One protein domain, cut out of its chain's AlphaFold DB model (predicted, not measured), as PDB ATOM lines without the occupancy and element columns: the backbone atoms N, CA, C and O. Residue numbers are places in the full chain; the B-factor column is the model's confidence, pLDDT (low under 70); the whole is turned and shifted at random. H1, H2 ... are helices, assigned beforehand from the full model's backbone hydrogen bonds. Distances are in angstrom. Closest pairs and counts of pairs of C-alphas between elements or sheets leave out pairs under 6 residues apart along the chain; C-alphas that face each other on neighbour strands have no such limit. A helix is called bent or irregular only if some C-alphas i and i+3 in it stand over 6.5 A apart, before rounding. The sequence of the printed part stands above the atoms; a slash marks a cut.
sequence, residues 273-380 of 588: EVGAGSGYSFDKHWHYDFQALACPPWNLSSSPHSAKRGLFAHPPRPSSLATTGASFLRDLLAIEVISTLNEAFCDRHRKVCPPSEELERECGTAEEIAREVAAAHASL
ATOM      1  N   GLU A 273     281.737 162.006 346.938       93.12
ATOM      2  CA  GLU A 273     281.638 163.309 346.279       93.12
ATOM      3  C   GLU A 273     280.195 163.821 346.279       93.12
ATOM      4  O   GLU A 273     279.239 163.055 346.141       93.12
ATOM      5  N   VAL A 274     280.025 165.137 346.416       92.62
ATOM      6  CA  VAL A 274     278.702 165.777 346.460       92.62
ATOM      7  C   VAL A 274     278.332 166.275 345.074       92.62
ATOM      8  O   VAL A 274     278.572 167.433 344.760       92.62
ATOM      9  N   GLY A 275     277.726 165.435 344.244       83.25
ATOM     10  CA  GLY A 275     277.310 165.826 342.897       83.25
ATOM     11  C   GLY A 275     278.477 166.169 341.955       83.25
ATOM     12  O   GLY A 275     279.481 166.783 342.320       83.25
ATOM     13  N   ALA A 276     278.337 165.807 340.682       69.62
ATOM     14  CA  ALA A 276     279.371 166.094 339.694       69.62
ATOM     15  C   ALA A 276     279.581 167.617 339.554       69.62
ATOM     16  O   ALA A 276     278.662 168.353 339.189       69.62
ATOM     17  N   GLY A 277     280.798 168.087 339.842       70.38
ATOM     18  CA  GLY A 277     281.198 169.483 339.646       70.38
ATOM     19  C   GLY A 277     280.927 170.445 340.808       70.38
ATOM     20  O   GLY A 277     281.161 171.641 340.638       70.38
ATOM     21  N   SER A 278     280.489 169.979 341.985       81.94
ATOM     22  CA  SER A 278     280.455 170.845 343.182       81.94
ATOM     23  C   SER A 278     281.855 171.228 343.679       81.94
ATOM     24  O   SER A 278     282.010 172.232 344.372       81.94
ATOM     25  N   GLY A 279     282.864 170.416 343.340       86.12
ATOM     26  CA  GLY A 279     284.219 170.527 343.874       86.12
ATOM     27  C   GLY A 279     284.329 170.134 345.350       86.12
ATOM     28  O   GLY A 279     285.361 170.405 345.960       86.12
ATOM     29  N   TYR A 280     283.278 169.539 345.930       91.50
ATOM     30  CA  TYR A 280     283.276 169.061 347.305       91.50
ATOM     31  C   TYR A 280     283.301 167.536 347.349       91.50
ATOM     32  O   TYR A 280     282.396 166.861 346.854       91.50
ATOM     33  N   SER A 281     284.323 167.018 348.009       93.00
ATOM     34  CA  SER A 281     284.510 165.609 348.308       93.00
ATOM     35  C   SER A 281     284.998 165.467 349.741       93.00
ATOM     36  O   SER A 281     285.492 166.424 350.350       93.00
ATOM     37  N   PHE A 282     284.835 164.277 350.293       92.25
ATOM     38  CA  PHE A 282     285.331 163.951 351.613       92.25
ATOM     39  C   PHE A 282     285.849 162.525 351.614       92.25
ATOM     40  O   PHE A 282     285.187 161.614 351.128       92.25
ATOM     41  N   ASP A 283     287.014 162.361 352.220       91.12
ATOM     42  CA  ASP A 283     287.543 161.083 352.643       91.12
ATOM     43  C   ASP A 283     288.071 161.262 354.068       91.12
ATOM     44  O   ASP A 283     288.769 162.238 354.394       91.12
ATOM     45  N   LYS A 284     287.713 160.323 354.935       87.62
ATOM     46  CA  LYS A 284     288.168 160.293 356.319       87.62
ATOM     47  C   LYS A 284     289.694 160.192 356.402       87.62
ATOM     48  O   LYS A 284     290.295 160.879 357.229       87.62
ATOM     49  N   HIS A 285     290.331 159.450 355.498       87.12
ATOM     50  CA  HIS A 285     291.777 159.227 355.480       87.12
ATOM     51  C   HIS A 285     292.582 160.521 355.274       87.12
ATOM     52  O   HIS A 285     293.733 160.622 355.700       87.12
ATOM     53  N   TRP A 286     291.986 161.567 354.688       88.31
ATOM     54  CA  TRP A 286     292.640 162.877 354.547       88.31
ATOM     55  C   TRP A 286     292.809 163.624 355.877       88.31
ATOM     56  O   TRP A 286     293.492 164.651 355.927       88.31
ATOM     57  N   HIS A 287     292.181 163.132 356.944       86.81
ATOM     58  CA  HIS A 287     292.023 163.820 358.219       86.81
ATOM     59  C   HIS A 287     292.648 163.050 359.395       86.81
ATOM     60  O   HIS A 287     292.263 163.289 360.538       86.81
ATOM     61  N   TYR A 288     293.630 162.174 359.142       82.19
ATOM     62  CA  TYR A 288     294.337 161.423 360.194       82.19
ATOM     63  C   TYR A 288     294.961 162.337 361.271       82.19
ATOM     64  O   TYR A 288     294.979 162.006 362.448       82.19
ATOM     65  N   ASP A 289     295.422 163.531 360.886       83.69
ATOM     66  CA  ASP A 289     296.043 164.532 361.761       83.69
ATOM     67  C   ASP A 289     295.064 165.621 362.242       83.69
ATOM     68  O   ASP A 289     295.476 166.673 362.746       83.69
ATOM     69  N   PHE A 290     293.755 165.413 362.065       87.44
ATOM     70  CA  PHE A 290     292.751 166.440 362.316       87.44
ATOM     71  C   PHE A 290     292.567 166.727 363.809       87.44
ATOM     72  O   PHE A 290     292.044 165.920 364.574       87.44
ATOM     73  N   GLN A 291     292.904 167.944 364.230       87.12
ATOM     74  CA  GLN A 291     292.769 168.391 365.617       87.12
ATOM     75  C   GLN A 291     291.342 168.879 365.899       87.12
ATOM     76  O   GLN A 291     291.099 170.082 366.038       87.12
ATOM     77  N   ALA A 292     290.379 167.960 365.992       86.50
ATOM     78  CA  ALA A 292     288.957 168.287 366.169       86.50
ATOM     79  C   ALA A 292     288.673 169.166 367.399       86.50
ATOM     80  O   ALA A 292     287.774 170.001 367.396       86.50
ATOM     81  N   LEU A 293     289.470 169.001 368.452       85.06
ATOM     82  CA  LEU A 293     289.244 169.602 369.769       85.06
ATOM     83  C   LEU A 293     289.913 170.971 369.933       85.06
ATOM     84  O   LEU A 293     289.718 171.650 370.944       85.06
ATOM     85  N   ALA A 294     290.699 171.388 368.942       88.88
ATOM     86  CA  ALA A 294     291.396 172.655 368.960       88.88
ATOM     87  C   ALA A 294     290.414 173.831 368.892       88.88
ATOM     88  O   ALA A 294     289.593 173.909 367.984       88.88
ATOM     89  N   CYS A 295     290.553 174.796 369.802       91.75
ATOM     90  CA  CYS A 295     289.817 176.059 369.738       91.75
ATOM     91  C   CYS A 295     290.301 176.960 368.581       91.75
ATOM     92  O   CYS A 295     291.426 176.764 368.094       91.75
ATOM     93  N   PRO A 296     289.487 177.952 368.154       93.06
ATOM     94  CA  PRO A 296     289.874 178.903 367.114       93.06
ATOM     95  C   PRO A 296     291.183 179.635 367.446       93.06
ATOM     96  O   PRO A 296     291.485 179.846 368.628       93.06
ATOM     97  N   PRO A 297     291.945 180.075 366.430       92.75
ATOM     98  CA  PRO A 297     291.569 180.129 365.014       92.75
ATOM     99  C   PRO A 297     291.698 178.787 364.280       92.75
ATOM    100  O   PRO A 297     292.603 177.997 364.559       92.75
ATOM    101  N   TRP A 298     290.793 178.540 363.331       90.19
ATOM    102  CA  TRP A 298     290.718 177.283 362.576       90.19
ATOM    103  C   TRP A 298     291.202 177.415 361.138       90.19
ATOM    104  O   TRP A 298     291.679 176.431 360.580       90.19
ATOM    105  N   ASN A 299     291.149 178.627 360.571       83.38
ATOM    106  CA  ASN A 299     291.509 178.881 359.173       83.38
ATOM    107  C   ASN A 299     290.796 177.903 358.224       83.38
ATOM    108  O   ASN A 299     291.433 177.182 357.454       83.38
ATOM    109  N   LEU A 300     289.463 177.853 358.327       82.50
ATOM    110  CA  LEU A 300     288.632 177.026 357.457       82.50
ATOM    111  C   LEU A 300     288.796 177.525 356.020       82.50
ATOM    112  O   LEU A 300     288.258 178.564 355.639       82.50
ATOM    113  N   SER A 301     289.592 176.813 355.230       69.38
ATOM    114  CA  SER A 301     289.663 177.064 353.797       69.38
ATOM    115  C   SER A 301     288.441 176.446 353.115       69.38
ATOM    116  O   SER A 301     287.806 175.528 353.633       69.38
ATOM    117  N   SER A 302     288.100 176.963 351.935       65.44
ATOM    118  CA  SER A 302     287.025 176.412 351.107       65.44
ATOM    119  C   SER A 302     287.335 175.012 350.571       65.44
ATOM    120  O   SER A 302     286.441 174.370 350.035       65.44
ATOM    121  N   SER A 303     288.588 174.551 350.663       78.25
ATOM    122  CA  SER A 303     288.977 173.199 350.261       78.25
ATOM    123  C   SER A 303     288.739 172.199 351.404       78.25
ATOM    124  O   SER A 303     289.345 172.365 352.471       78.25
ATOM    125  N   PRO A 304     287.954 171.128 351.177       78.69
ATOM    126  CA  PRO A 304     287.722 170.064 352.158       78.69
ATOM    127  C   PRO A 304     289.002 169.476 352.755       78.69
ATOM    128  O   PRO A 304     289.063 169.246 353.953       78.69
ATOM    129  N   HIS A 305     290.065 169.353 351.957       80.75
ATOM    130  CA  HIS A 305     291.342 168.746 352.361       80.75
ATOM    131  C   HIS A 305     292.184 169.599 353.321       80.75
ATOM    132  O   HIS A 305     293.126 169.117 353.949       80.75
ATOM    133  N   SER A 306     291.916 170.901 353.365       78.62
ATOM    134  CA  SER A 306     292.791 171.871 354.033       78.62
ATOM    135  C   SER A 306     292.373 172.191 355.468       78.62
ATOM    136  O   SER A 306     293.157 172.768 356.222       78.62
ATOM    137  N   ALA A 307     291.149 171.823 355.855       84.88
ATOM    138  CA  ALA A 307     290.674 171.986 357.218       84.88
ATOM    139  C   ALA A 307     291.321 170.914 358.106       84.88
ATOM    140  O   ALA A 307     290.981 169.740 358.032       84.88
ATOM    141  N   LYS A 308     292.278 171.325 358.944       87.44
ATOM    142  CA  LYS A 308     293.061 170.413 359.799       87.44
ATOM    143  C   LYS A 308     292.740 170.513 361.288       87.44
ATOM    144  O   LYS A 308     293.343 169.811 362.093       87.44
ATOM    145  N   ARG A 309     291.829 171.404 361.688       90.44
ATOM    146  CA  ARG A 309     291.506 171.615 363.104       90.44
ATOM    147  C   ARG A 309     290.140 172.256 363.321       90.44
ATOM    148  O   ARG A 309     289.715 173.099 362.535       90.44
ATOM    149  N   GLY A 310     289.518 171.935 364.451       91.56
ATOM    150  CA  GLY A 310     288.308 172.590 364.947       91.56
ATOM    151  C   GLY A 310     287.017 172.153 364.270       91.56
ATOM    152  O   GLY A 310     286.208 171.484 364.903       91.56
ATOM    153  N   LEU A 311     286.827 172.555 363.011       93.31
ATOM    154  CA  LEU A 311     285.677 172.210 362.168       93.31
ATOM    155  C   LEU A 311     286.162 171.704 360.808       93.31
ATOM    156  O   LEU A 311     287.243 172.080 360.349       93.31
ATOM    157  N   PHE A 312     285.355 170.879 360.148       93.25
ATOM    158  CA  PHE A 312     285.561 170.553 358.741       93.25
ATOM    159  C   PHE A 312     285.171 171.741 357.857       93.25
ATOM    160  O   PHE A 312     284.356 172.584 358.251       93.25
ATOM    161  N   ALA A 313     285.710 171.791 356.636       92.62
ATOM    162  CA  ALA A 313     285.258 172.763 355.647       92.62
ATOM    163  C   ALA A 313     283.749 172.599 355.412       92.62
ATOM    164  O   ALA A 313     283.264 171.483 355.200       92.62
ATOM    165  N   HIS A 314     283.009 173.708 355.456       94.06
ATOM    166  CA  HIS A 314     281.553 173.676 355.320       94.06
ATOM    167  C   HIS A 314     281.137 173.024 353.994       94.06
ATOM    168  O   HIS A 314     281.685 173.395 352.951       94.06
ATOM    169  N   PRO A 315     280.167 172.091 354.007       94.31
ATOM    170  CA  PRO A 315     279.674 171.488 352.783       94.31
ATOM    171  C   PRO A 315     278.840 172.493 351.968       94.31
ATOM    172  O   PRO A 315     278.395 173.518 352.502       94.31
ATOM    173  N   PRO A 316     278.590 172.219 350.675       94.19
ATOM    174  CA  PRO A 316     277.690 173.022 349.860       94.19
ATOM    175  C   PRO A 316     276.297 173.113 350.489       94.19
ATOM    176  O   PRO A 316     275.804 172.169 351.106       94.19
ATOM    177  N   ARG A 317     275.623 174.251 350.295       95.06
ATOM    178  CA  ARG A 317     274.227 174.416 350.726       95.06
ATOM    179  C   ARG A 317     273.305 173.537 349.873       95.06
ATOM    180  O   ARG A 317     273.530 173.472 348.660       95.06
ATOM    181  N   PRO A 318     272.208 172.978 350.418       95.19
ATOM    182  CA  PRO A 318     271.234 172.221 349.626       95.19
ATOM    183  C   PRO A 318     270.732 172.981 348.392       95.19
ATOM    184  O   PRO A 318     270.593 172.409 347.318       95.19
ATOM    185  N   SER A 319     270.533 174.301 348.507       93.69
ATOM    186  CA  SER A 319     270.084 175.152 347.395       93.69
ATOM    187  C   SER A 319     271.116 175.345 346.278       93.69
ATOM    188  O   SER A 319     270.785 175.920 345.244       93.69
ATOM    189  N   SER A 320     272.374 174.962 346.509       93.00
ATOM    190  CA  SER A 320     273.464 175.041 345.528       93.00
ATOM    191  C   SER A 320     273.709 173.726 344.787       93.00
ATOM    192  O   SER A 320     274.472 173.713 343.824       93.00
ATOM    193  N   LEU A 321     273.052 172.638 345.204       92.69
ATOM    194  CA  LEU A 321     273.150 171.344 344.539       92.69
ATOM    195  C   LEU A 321     272.441 171.398 343.181       92.69
ATOM    196  O   LEU A 321     271.300 171.848 343.075       92.69
ATOM    197  N   ALA A 322     273.129 170.934 342.138       91.75
ATOM    198  CA  ALA A 322     272.586 170.860 340.781       91.75
ATOM    199  C   ALA A 322     271.805 169.557 340.514       91.75
ATOM    200  O   ALA A 322     271.163 169.424 339.472       91.75
ATOM    201  N   THR A 323     271.881 168.589 341.428       92.00
ATOM    202  CA  THR A 323     271.232 167.282 341.310       92.00
ATOM    203  C   THR A 323     269.739 167.346 341.620       92.00
ATOM    204  O   THR A 323     269.242 168.271 342.259       92.00
ATOM    205  N   THR A 324     268.990 166.356 341.124       91.44
ATOM    206  CA  THR A 324     267.537 166.218 341.327       91.44
ATOM    207  C   THR A 324     267.184 164.760 341.639       91.44
ATOM    208  O   THR A 324     268.025 163.873 341.488       91.44
ATOM    209  N   GLY A 325     265.963 164.502 342.115       91.12
ATOM    210  CA  GLY A 325     265.462 163.146 342.365       91.12
ATOM    211  C   GLY A 325     266.327 162.325 343.331       91.12
ATOM    212  O   GLY A 325     266.730 162.822 344.383       91.12
ATOM    213  N   ALA A 326     266.624 161.073 342.967       92.44
ATOM    214  CA  ALA A 326     267.477 160.172 343.750       92.44
ATOM    215  C   ALA A 326     268.884 160.744 343.988       92.44
ATOM    216  O   ALA A 326     269.369 160.745 345.116       92.44
ATOM    217  N   SER A 327     269.515 161.322 342.958       93.56
ATOM    218  CA  SER A 327     270.840 161.942 343.095       93.56
ATOM    219  C   SER A 327     270.834 163.117 344.075       93.56
ATOM    220  O   SER A 327     271.809 163.312 344.790       93.56
ATOM    221  N   PHE A 328     269.733 163.875 344.151       94.44
ATOM    222  CA  PHE A 328     269.598 164.938 345.148       94.44
ATOM    223  C   PHE A 328     269.488 164.382 346.569       94.44
ATOM    224  O   PHE A 328     270.133 164.913 347.465       94.44
ATOM    225  N   LEU A 329     268.731 163.297 346.787       95.19
ATOM    226  CA  LEU A 329     268.698 162.625 348.092       95.19
ATOM    227  C   LEU A 329     270.089 162.105 348.483       95.19
ATOM    228  O   LEU A 329     270.513 162.332 349.613       95.19
ATOM    229  N   ARG A 330     270.806 161.454 347.561       95.44
ATOM    230  CA  ARG A 330     272.178 160.979 347.786       95.44
ATOM    231  C   ARG A 330     273.104 162.113 348.224       95.44
ATOM    232  O   ARG A 330     273.764 162.005 349.253       95.44
ATOM    233  N   ASP A 331     273.137 163.202 347.459       95.94
ATOM    234  CA  ASP A 331     274.008 164.344 347.751       95.94
ATOM    235  C   ASP A 331     273.596 165.042 349.058       95.94
ATOM    236  O   ASP A 331     274.450 165.498 349.816       95.94
ATOM    237  N   LEU A 332     272.291 165.081 349.356       96.50
ATOM    238  CA  LEU A 332     271.761 165.628 350.601       96.50
ATOM    239  C   LEU A 332     272.191 164.799 351.824       96.50
ATOM    240  O   LEU A 332     272.613 165.378 352.823       96.50
ATOM    241  N   LEU A 333     272.147 163.463 351.731       96.31
ATOM    242  CA  LEU A 333     272.667 162.561 352.767       96.31
ATOM    243  C   LEU A 333     274.180 162.743 352.959       96.31
ATOM    244  O   LEU A 333     274.662 162.702 354.088       96.31
ATOM    245  N   ALA A 334     274.927 162.996 351.883       95.88
ATOM    246  CA  ALA A 334     276.364 163.232 351.967       95.88
ATOM    247  C   ALA A 334     276.714 164.531 352.708       95.88
ATOM    248  O   ALA A 334     277.513 164.516 353.645       95.88
ATOM    249  N   ILE A 335     276.062 165.651 352.377       96.19
ATOM    250  CA  ILE A 335     276.289 166.910 353.108       96.19
ATOM    251  C   ILE A 335     275.752 166.868 354.547       96.19
ATOM    252  O   ILE A 335     276.264 167.592 355.408       96.19
ATOM    253  N   GLU A 336     274.762 166.013 354.842       97.06
ATOM    254  CA  GLU A 336     274.235 165.817 356.198       97.06
ATOM    255  C   GLU A 336     275.327 165.349 357.167       97.06
ATOM    256  O   GLU A 336     275.374 165.849 358.295       97.06
ATOM    257  N   VAL A 337     276.249 164.488 356.716       96.25
ATOM    258  CA  VAL A 337     277.395 164.018 357.512       96.25
ATOM    259  C   VAL A 337     278.208 165.185 358.050       96.25
ATOM    260  O   VAL A 337     278.293 165.378 359.263       96.25
ATOM    261  N   ILE A 338     278.757 166.012 357.160       94.75
ATOM    262  CA  ILE A 338     279.651 167.100 357.569       94.75
ATOM    263  C   ILE A 338     278.886 168.181 358.325       94.75
ATOM    264  O   ILE A 338     279.399 168.718 359.307       94.75
ATOM    265  N   SER A 339     277.644 168.476 357.926       96.19
ATOM    266  CA  SER A 339     276.819 169.440 358.660       96.19
ATOM    267  C   SER A 339     276.575 168.997 360.109       96.19
ATOM    268  O   SER A 339     276.709 169.810 361.020       96.19
ATOM    269  N   THR A 340     276.325 167.703 360.338       96.94
ATOM    270  CA  THR A 340     276.103 167.136 361.675       96.94
ATOM    271  C   THR A 340     277.392 167.101 362.494       96.94
ATOM    272  O   THR A 340     277.367 167.442 363.675       96.94
ATOM    273  N   LEU A 341     278.528 166.744 361.882       95.38
ATOM    274  CA  LEU A 341     279.834 166.770 362.552       95.38
ATOM    275  C   LEU A 341     280.221 168.190 362.978       95.38
ATOM    276  O   LEU A 341     280.629 168.406 364.119       95.38
ATOM    277  N   ASN A 342     280.026 169.176 362.101       95.75
ATOM    278  CA  ASN A 342     280.290 170.571 362.438       95.75
ATOM    279  C   ASN A 342     279.331 171.100 363.514       95.75
ATOM    280  O   ASN A 342     279.776 171.839 364.389       95.75
ATOM    281  N   GLU A 343     278.049 170.710 363.516       95.81
ATOM    282  CA  GLU A 343     277.132 171.022 364.623       95.81
ATOM    283  C   GLU A 343     277.620 170.438 365.959       95.81
ATOM    284  O   GLU A 343     277.624 171.154 366.964       95.81
ATOM    285  N   ALA A 344     278.072 169.180 365.965       94.00
ATOM    286  CA  ALA A 344     278.600 168.509 367.153       94.00
ATOM    287  C   ALA A 344     279.819 169.247 367.722       94.00
ATOM    288  O   ALA A 344     279.848 169.635 368.893       94.00
ATOM    289  N   PHE A 345     280.804 169.533 366.869       93.44
ATOM    290  CA  PHE A 345     281.986 170.283 367.277       93.44
ATOM    291  C   PHE A 345     281.636 171.697 367.736       93.44
ATOM    292  O   PHE A 345     282.191 172.172 368.722       93.44
ATOM    293  N   CYS A 346     280.683 172.366 367.092       95.44
ATOM    294  CA  CYS A 346     280.227 173.682 367.522       95.44
ATOM    295  C   CYS A 346     279.562 173.685 368.900       95.44
ATOM    296  O   CYS A 346     279.829 174.591 369.696       95.44
ATOM    297  N   ASP A 347     278.734 172.683 369.209       92.50
ATOM    298  CA  ASP A 347     278.139 172.521 370.539       92.50
ATOM    299  C   ASP A 347     279.223 172.371 371.617       92.50
ATOM    300  O   ASP A 347     279.182 173.055 372.645       92.50
ATOM    301  N   ARG A 348     280.253 171.561 371.351       89.69
ATOM    302  CA  ARG A 348     281.414 171.418 372.239       89.69
ATOM    303  C   ARG A 348     282.219 172.715 372.354       89.69
ATOM    304  O   ARG A 348     282.486 173.194 373.459       89.69
ATOM    305  N   HIS A 349     282.628 173.299 371.231       92.06
ATOM    306  CA  HIS A 349     283.527 174.454 371.200       92.06
ATOM    307  C   HIS A 349     282.920 175.668 371.897       92.06
ATOM    308  O   HIS A 349     283.631 176.361 372.616       92.06
ATOM    309  N   ARG A 350     281.606 175.897 371.800       93.31
ATOM    310  CA  ARG A 350     280.944 176.974 372.558       93.31
ATOM    311  C   ARG A 350     280.939 176.762 374.076       93.31
ATOM    312  O   ARG A 350     280.827 177.740 374.814       93.31
ATOM    313  N   LYS A 351     281.058 175.520 374.556       89.88
ATOM    314  CA  LYS A 351     281.146 175.199 375.993       89.88
ATOM    315  C   LYS A 351     282.572 175.331 376.528       89.88
ATOM    316  O   LYS A 351     282.750 175.748 377.670       89.88
ATOM    317  N   VAL A 352     283.566 174.969 375.716       87.50
ATOM    318  CA  VAL A 352     284.963 174.803 376.157       87.50
ATOM    319  C   VAL A 352     285.862 175.969 375.742       87.50
ATOM    320  O   VAL A 352     286.738 176.383 376.502       87.50
ATOM    321  N   CYS A 353     285.673 176.508 374.541       90.69
ATOM    322  CA  CYS A 353     286.574 177.503 373.976       90.69
ATOM    323  C   CYS A 353     286.253 178.928 374.445       90.69
ATOM    324  O   CYS A 353     285.092 179.268 374.685       90.69
ATOM    325  N   PRO A 354     287.265 179.814 374.518       94.38
ATOM    326  CA  PRO A 354     287.030 181.235 374.722       94.38
ATOM    327  C   PRO A 354     286.113 181.807 373.625       94.38
ATOM    328  O   PRO A 354     286.342 181.526 372.443       94.38
ATOM    329  N   PRO A 355     285.125 182.652 373.976       95.50
ATOM    330  CA  PRO A 355     284.287 183.312 372.985       95.50
ATOM    331  C   PRO A 355     285.133 184.110 371.988       95.50
ATOM    332  O   PRO A 355     285.989 184.907 372.383       95.50
ATOM    333  N   SER A 356     284.884 183.914 370.696       96.69
ATOM    334  CA  SER A 356     285.568 184.627 369.617       96.69
ATOM    335  C   SER A 356     284.621 184.888 368.446       96.69
ATOM    336  O   SER A 356     283.624 184.191 368.274       96.69
ATOM    337  N   GLU A 357     284.929 185.899 367.632       96.06
ATOM    338  CA  GLU A 357     284.124 186.214 366.442       96.06
ATOM    339  C   GLU A 357     284.155 185.086 365.401       96.06
ATOM    340  O   GLU A 357     283.153 184.852 364.730       96.06
ATOM    341  N   GLU A 358     285.284 184.378 365.269       95.06
ATOM    342  CA  GLU A 358     285.404 183.216 364.379       95.06
ATOM    343  C   GLU A 358     284.530 182.058 364.865       95.06
ATOM    344  O   GLU A 358     283.765 181.529 364.064       95.06
ATOM    345  N   LEU A 359     284.550 181.741 366.168       96.50
ATOM    346  CA  LEU A 359     283.689 180.704 366.750       96.50
ATOM    347  C   LEU A 359     282.217 180.933 366.398       96.50
ATOM    348  O   LEU A 359     281.560 180.047 365.861       96.50
ATOM    349  N   GLU A 360     281.701 182.134 366.665       97.19
ATOM    350  CA  GLU A 360     280.281 182.418 366.439       97.19
ATOM    351  C   GLU A 360     279.913 182.488 364.955       97.19
ATOM    352  O   GLU A 360     278.822 182.063 364.575       97.19
ATOM    353  N   ARG A 361     280.808 182.995 364.098       96.56
ATOM    354  CA  ARG A 361     280.561 183.070 362.652       96.56
ATOM    355  C   ARG A 361     280.538 181.686 362.010       96.56
ATOM    356  O   ARG A 361     279.606 181.382 361.265       96.56
ATOM    357  N   GLU A 362     281.552 180.867 362.275       96.38
ATOM    358  CA  GLU A 362     281.662 179.546 361.656       96.38
ATOM    359  C   GLU A 362     280.590 178.598 362.197       96.38
ATOM    360  O   GLU A 362     279.932 177.913 361.415       96.38
ATOM    361  N   CYS A 363     280.307 178.641 363.502       97.56
ATOM    362  CA  CYS A 363     279.223 177.844 364.065       97.56
ATOM    363  C   CYS A 363     277.835 178.320 363.644       97.56
ATOM    364  O   CYS A 363     276.981 177.491 363.345       97.56
ATOM    365  N   GLY A 364     277.615 179.633 363.517       97.62
ATOM    366  CA  GLY A 364     276.374 180.150 362.941       97.62
ATOM    367  C   GLY A 364     276.155 179.687 361.494       97.62
ATOM    368  O   GLY A 364     275.018 179.427 361.101       97.62
ATOM    369  N   THR A 365     277.238 179.537 360.721       96.44
ATOM    370  CA  THR A 365     277.199 179.013 359.345       96.44
ATOM    371  C   THR A 365     276.869 177.520 359.327       96.44
ATOM    372  O   THR A 365     275.965 177.116 358.596       96.44
ATOM    373  N   ALA A 366     277.528 176.714 360.168       96.62
ATOM    374  CA  ALA A 366     277.244 175.282 360.299       96.62
ATOM    375  C   ALA A 366     275.771 175.016 360.671       96.62
ATOM    376  O   ALA A 366     275.097 174.215 360.025       96.62
ATOM    377  N   GLU A 367     275.235 175.756 361.644       97.25
ATOM    378  CA  GLU A 367     273.834 175.654 362.081       97.25
ATOM    379  C   GLU A 367     272.830 176.133 361.024       97.25
ATOM    380  O   GLU A 367     271.673 175.705 361.004       97.25
ATOM    381  N   GLU A 368     273.211 177.087 360.172       97.94
ATOM    382  CA  GLU A 368     272.382 177.499 359.041       97.94
ATOM    383  C   GLU A 368     272.304 176.386 357.995       97.94
ATOM    384  O   GLU A 368     271.198 176.007 357.610       97.94
ATOM    385  N   ILE A 369     273.447 175.807 357.618       97.56
ATOM    386  CA  ILE A 369     273.513 174.685 356.676       97.56
ATOM    387  C   ILE A 369     272.713 173.494 357.208       97.56
ATOM    388  O   ILE A 369     271.873 172.961 356.489       97.56
ATOM    389  N   ALA A 370     272.889 173.114 358.473       97.12
ATOM    390  CA  ALA A 370     272.153 171.999 359.062       97.12
ATOM    391  C   ALA A 370     270.627 172.226 359.072       97.12
ATOM    392  O   ALA A 370     269.852 171.306 358.800       97.12
ATOM    393  N   ARG A 371     270.168 173.464 359.318       97.69
ATOM    394  CA  ARG A 371     268.742 173.826 359.199       97.69
ATOM    395  C   ARG A 371     268.241 173.738 357.762       97.69
ATOM    396  O   ARG A 371     267.115 173.290 357.552       97.69
ATOM    397  N   GLU A 372     269.043 174.161 356.788       98.06
ATOM    398  CA  GLU A 372     268.712 174.021 355.369       98.06
ATOM    399  C   GLU A 372     268.639 172.547 354.954       98.06
ATOM    400  O   GLU A 372     267.692 172.168 354.269       98.06
ATOM    401  N   VAL A 373     269.576 171.705 355.407       97.19
ATOM    402  CA  VAL A 373     269.586 170.254 355.150       97.19
ATOM    403  C   VAL A 373     268.332 169.596 355.729       97.19
ATOM    404  O   VAL A 373     267.620 168.879 355.024       97.19
ATOM    405  N   ALA A 374     267.992 169.900 356.985       95.19
ATOM    406  CA  ALA A 374     266.775 169.393 357.616       95.19
ATOM    407  C   ALA A 374     265.501 169.848 356.881       95.19
ATOM    408  O   ALA A 374     264.571 169.060 356.695       95.19
ATOM    409  N   ALA A 375     265.453 171.109 356.433       96.38
ATOM    410  CA  ALA A 375     264.337 171.632 355.650       96.38
ATOM    411  C   ALA A 375     264.230 170.951 354.276       96.38
ATOM    412  O   ALA A 375     263.124 170.605 353.862       96.38
ATOM    413  N   ALA A 376     265.362 170.712 353.607       95.75
ATOM    414  CA  ALA A 376     265.415 170.001 352.337       95.75
ATOM    415  C   ALA A 376     264.868 168.576 352.492       95.75
ATOM    416  O   ALA A 376     263.950 168.214 351.759       95.75
ATOM    417  N   HIS A 377     265.310 167.827 353.510       93.81
ATOM    418  CA  HIS A 377     264.773 166.494 353.810       93.81
ATOM    419  C   HIS A 377     263.266 166.505 354.076       93.81
ATOM    420  O   HIS A 377     262.552 165.639 353.579       93.81
ATOM    421  N   ALA A 378     262.767 167.486 354.832       91.81
ATOM    422  CA  ALA A 378     261.339 167.610 355.121       91.81
ATOM    423  C   ALA A 378     260.493 167.949 353.880       91.81
ATOM    424  O   ALA A 378     259.284 167.723 353.887       91.81
ATOM    425  N   SER A 379     261.116 168.507 352.839       90.62
ATOM    426  CA  SER A 379     260.477 168.855 351.567       90.62
ATOM    427  C   SER A 379     260.667 167.818 350.458       90.62
ATOM    428  O   SER A 379     260.149 168.022 349.363       90.62
ATOM    429  N   LEU A 380     261.410 166.734 350.712       89.81
ATOM    430  CA  LEU A 380     261.629 165.689 349.716       89.81
ATOM    431  C   LEU A 380     260.318 164.975 349.388       89.81
ATOM    432  O   LEU A 380     259.636 164.449 350.267       89.81
TER     433      LEU A 380
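What this domain is: This is residues 273 to 380 of the 588 residues of an uncharacterized protein of Chlorella variabilis (UniProt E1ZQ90). The core of the picture is a long helical hairpin: H2 and H3 lie side by side, run opposite ways and are joined by a tight turn at one end. A layer of loops covers one side of this pair, with Leu 311, Phe 312 and Pro 315 packing on H2, and the single turn of H1 lies among the loops, away from both long helices. The printed part has 108 residues, with three named helices, in the order H1, H2, H3, and no named strand; its class is all helix, and 54 of the 108 residues are in named elements. The whole is compact, with a radius of gyration of the C-alphas of 13.9 A, and its outline is elongated, with spans of 43 by 28 by 17 A, the longest of them running along the hairpin.

Where its parts are: The printed part begins at Glu 273, whose C-alpha is at (281.638, 163.309, 346.279). The first named element is H1, residues 284 to 287, Lys 284 to His 287. Its C-alpha 284 is at (288.168, 160.293, 356.319), and with four residues it measures 5.6 A from first to last C-alpha. Residues 288 to 324 follow, 37 residues with no named element. H2, residues 325 to 352, Gly 325 to Val 352, is the longest helix by residues, with 28. It measures 40.7 A, from C-alpha 325 at (265.462, 163.146, 342.365) to C-alpha 352 at (284.963, 174.803, 376.157). After four residues, H3 takes residues 357 to 378, Glu 357 to Ala 378. It has 22 residues and measures 31.5 A, ending with C-alpha 378 at (261.339, 167.610, 355.121). The last printed residue is Leu 380.

How they stand to each other: H2 and H3 form a helical hairpin, two helices that follow each other in the chain, touch and run opposite ways. They touch with 23 pairs of C-alphas within 8 A. Their closest C-alphas are those of Ser 339 and Ala 370, 5.3 A apart. The centres of the two helices are 8.6 A apart. Their lines stand at a shallow tilt of 34 degrees, only just short of steep. H1 touches no helix: it is apart from H2 and apart from H3, with no C-alpha within 8 A of either. None of the three helices is bent or irregular. Along the backbone, every pair of O of residue i and N of residue i+4 is within hydrogen-bond range in H3, while in H2 21 of 24 such pairs are. H1 is too short for such a pair, and its one pair of O of residue i and N of residue i+3 is within range.

The domain as a whole: The two C-alphas farthest apart in the domain are those of Gly 325 and Pro 354, 42.9 A from each other. The first and last printed C-alphas, those of Glu 273 and Leu 380, are 20.4 A apart. The link from H2 to H3 is tight, with 4 residues. The link from H1 to H2 is long, with 37 residues, and the C-alphas of this stretch lie 3 to 21 A from the mean of the C-alphas of the domain. The printed part has no cut and runs from residue 273 to residue 380. The mean pLDDT of the printed part of this model is 91.3. The mean pLDDT is 87 for H1, 94 for H2 and 96 for H3. Confidence is low, under 70, at residue 276 and at residues 301 to 302.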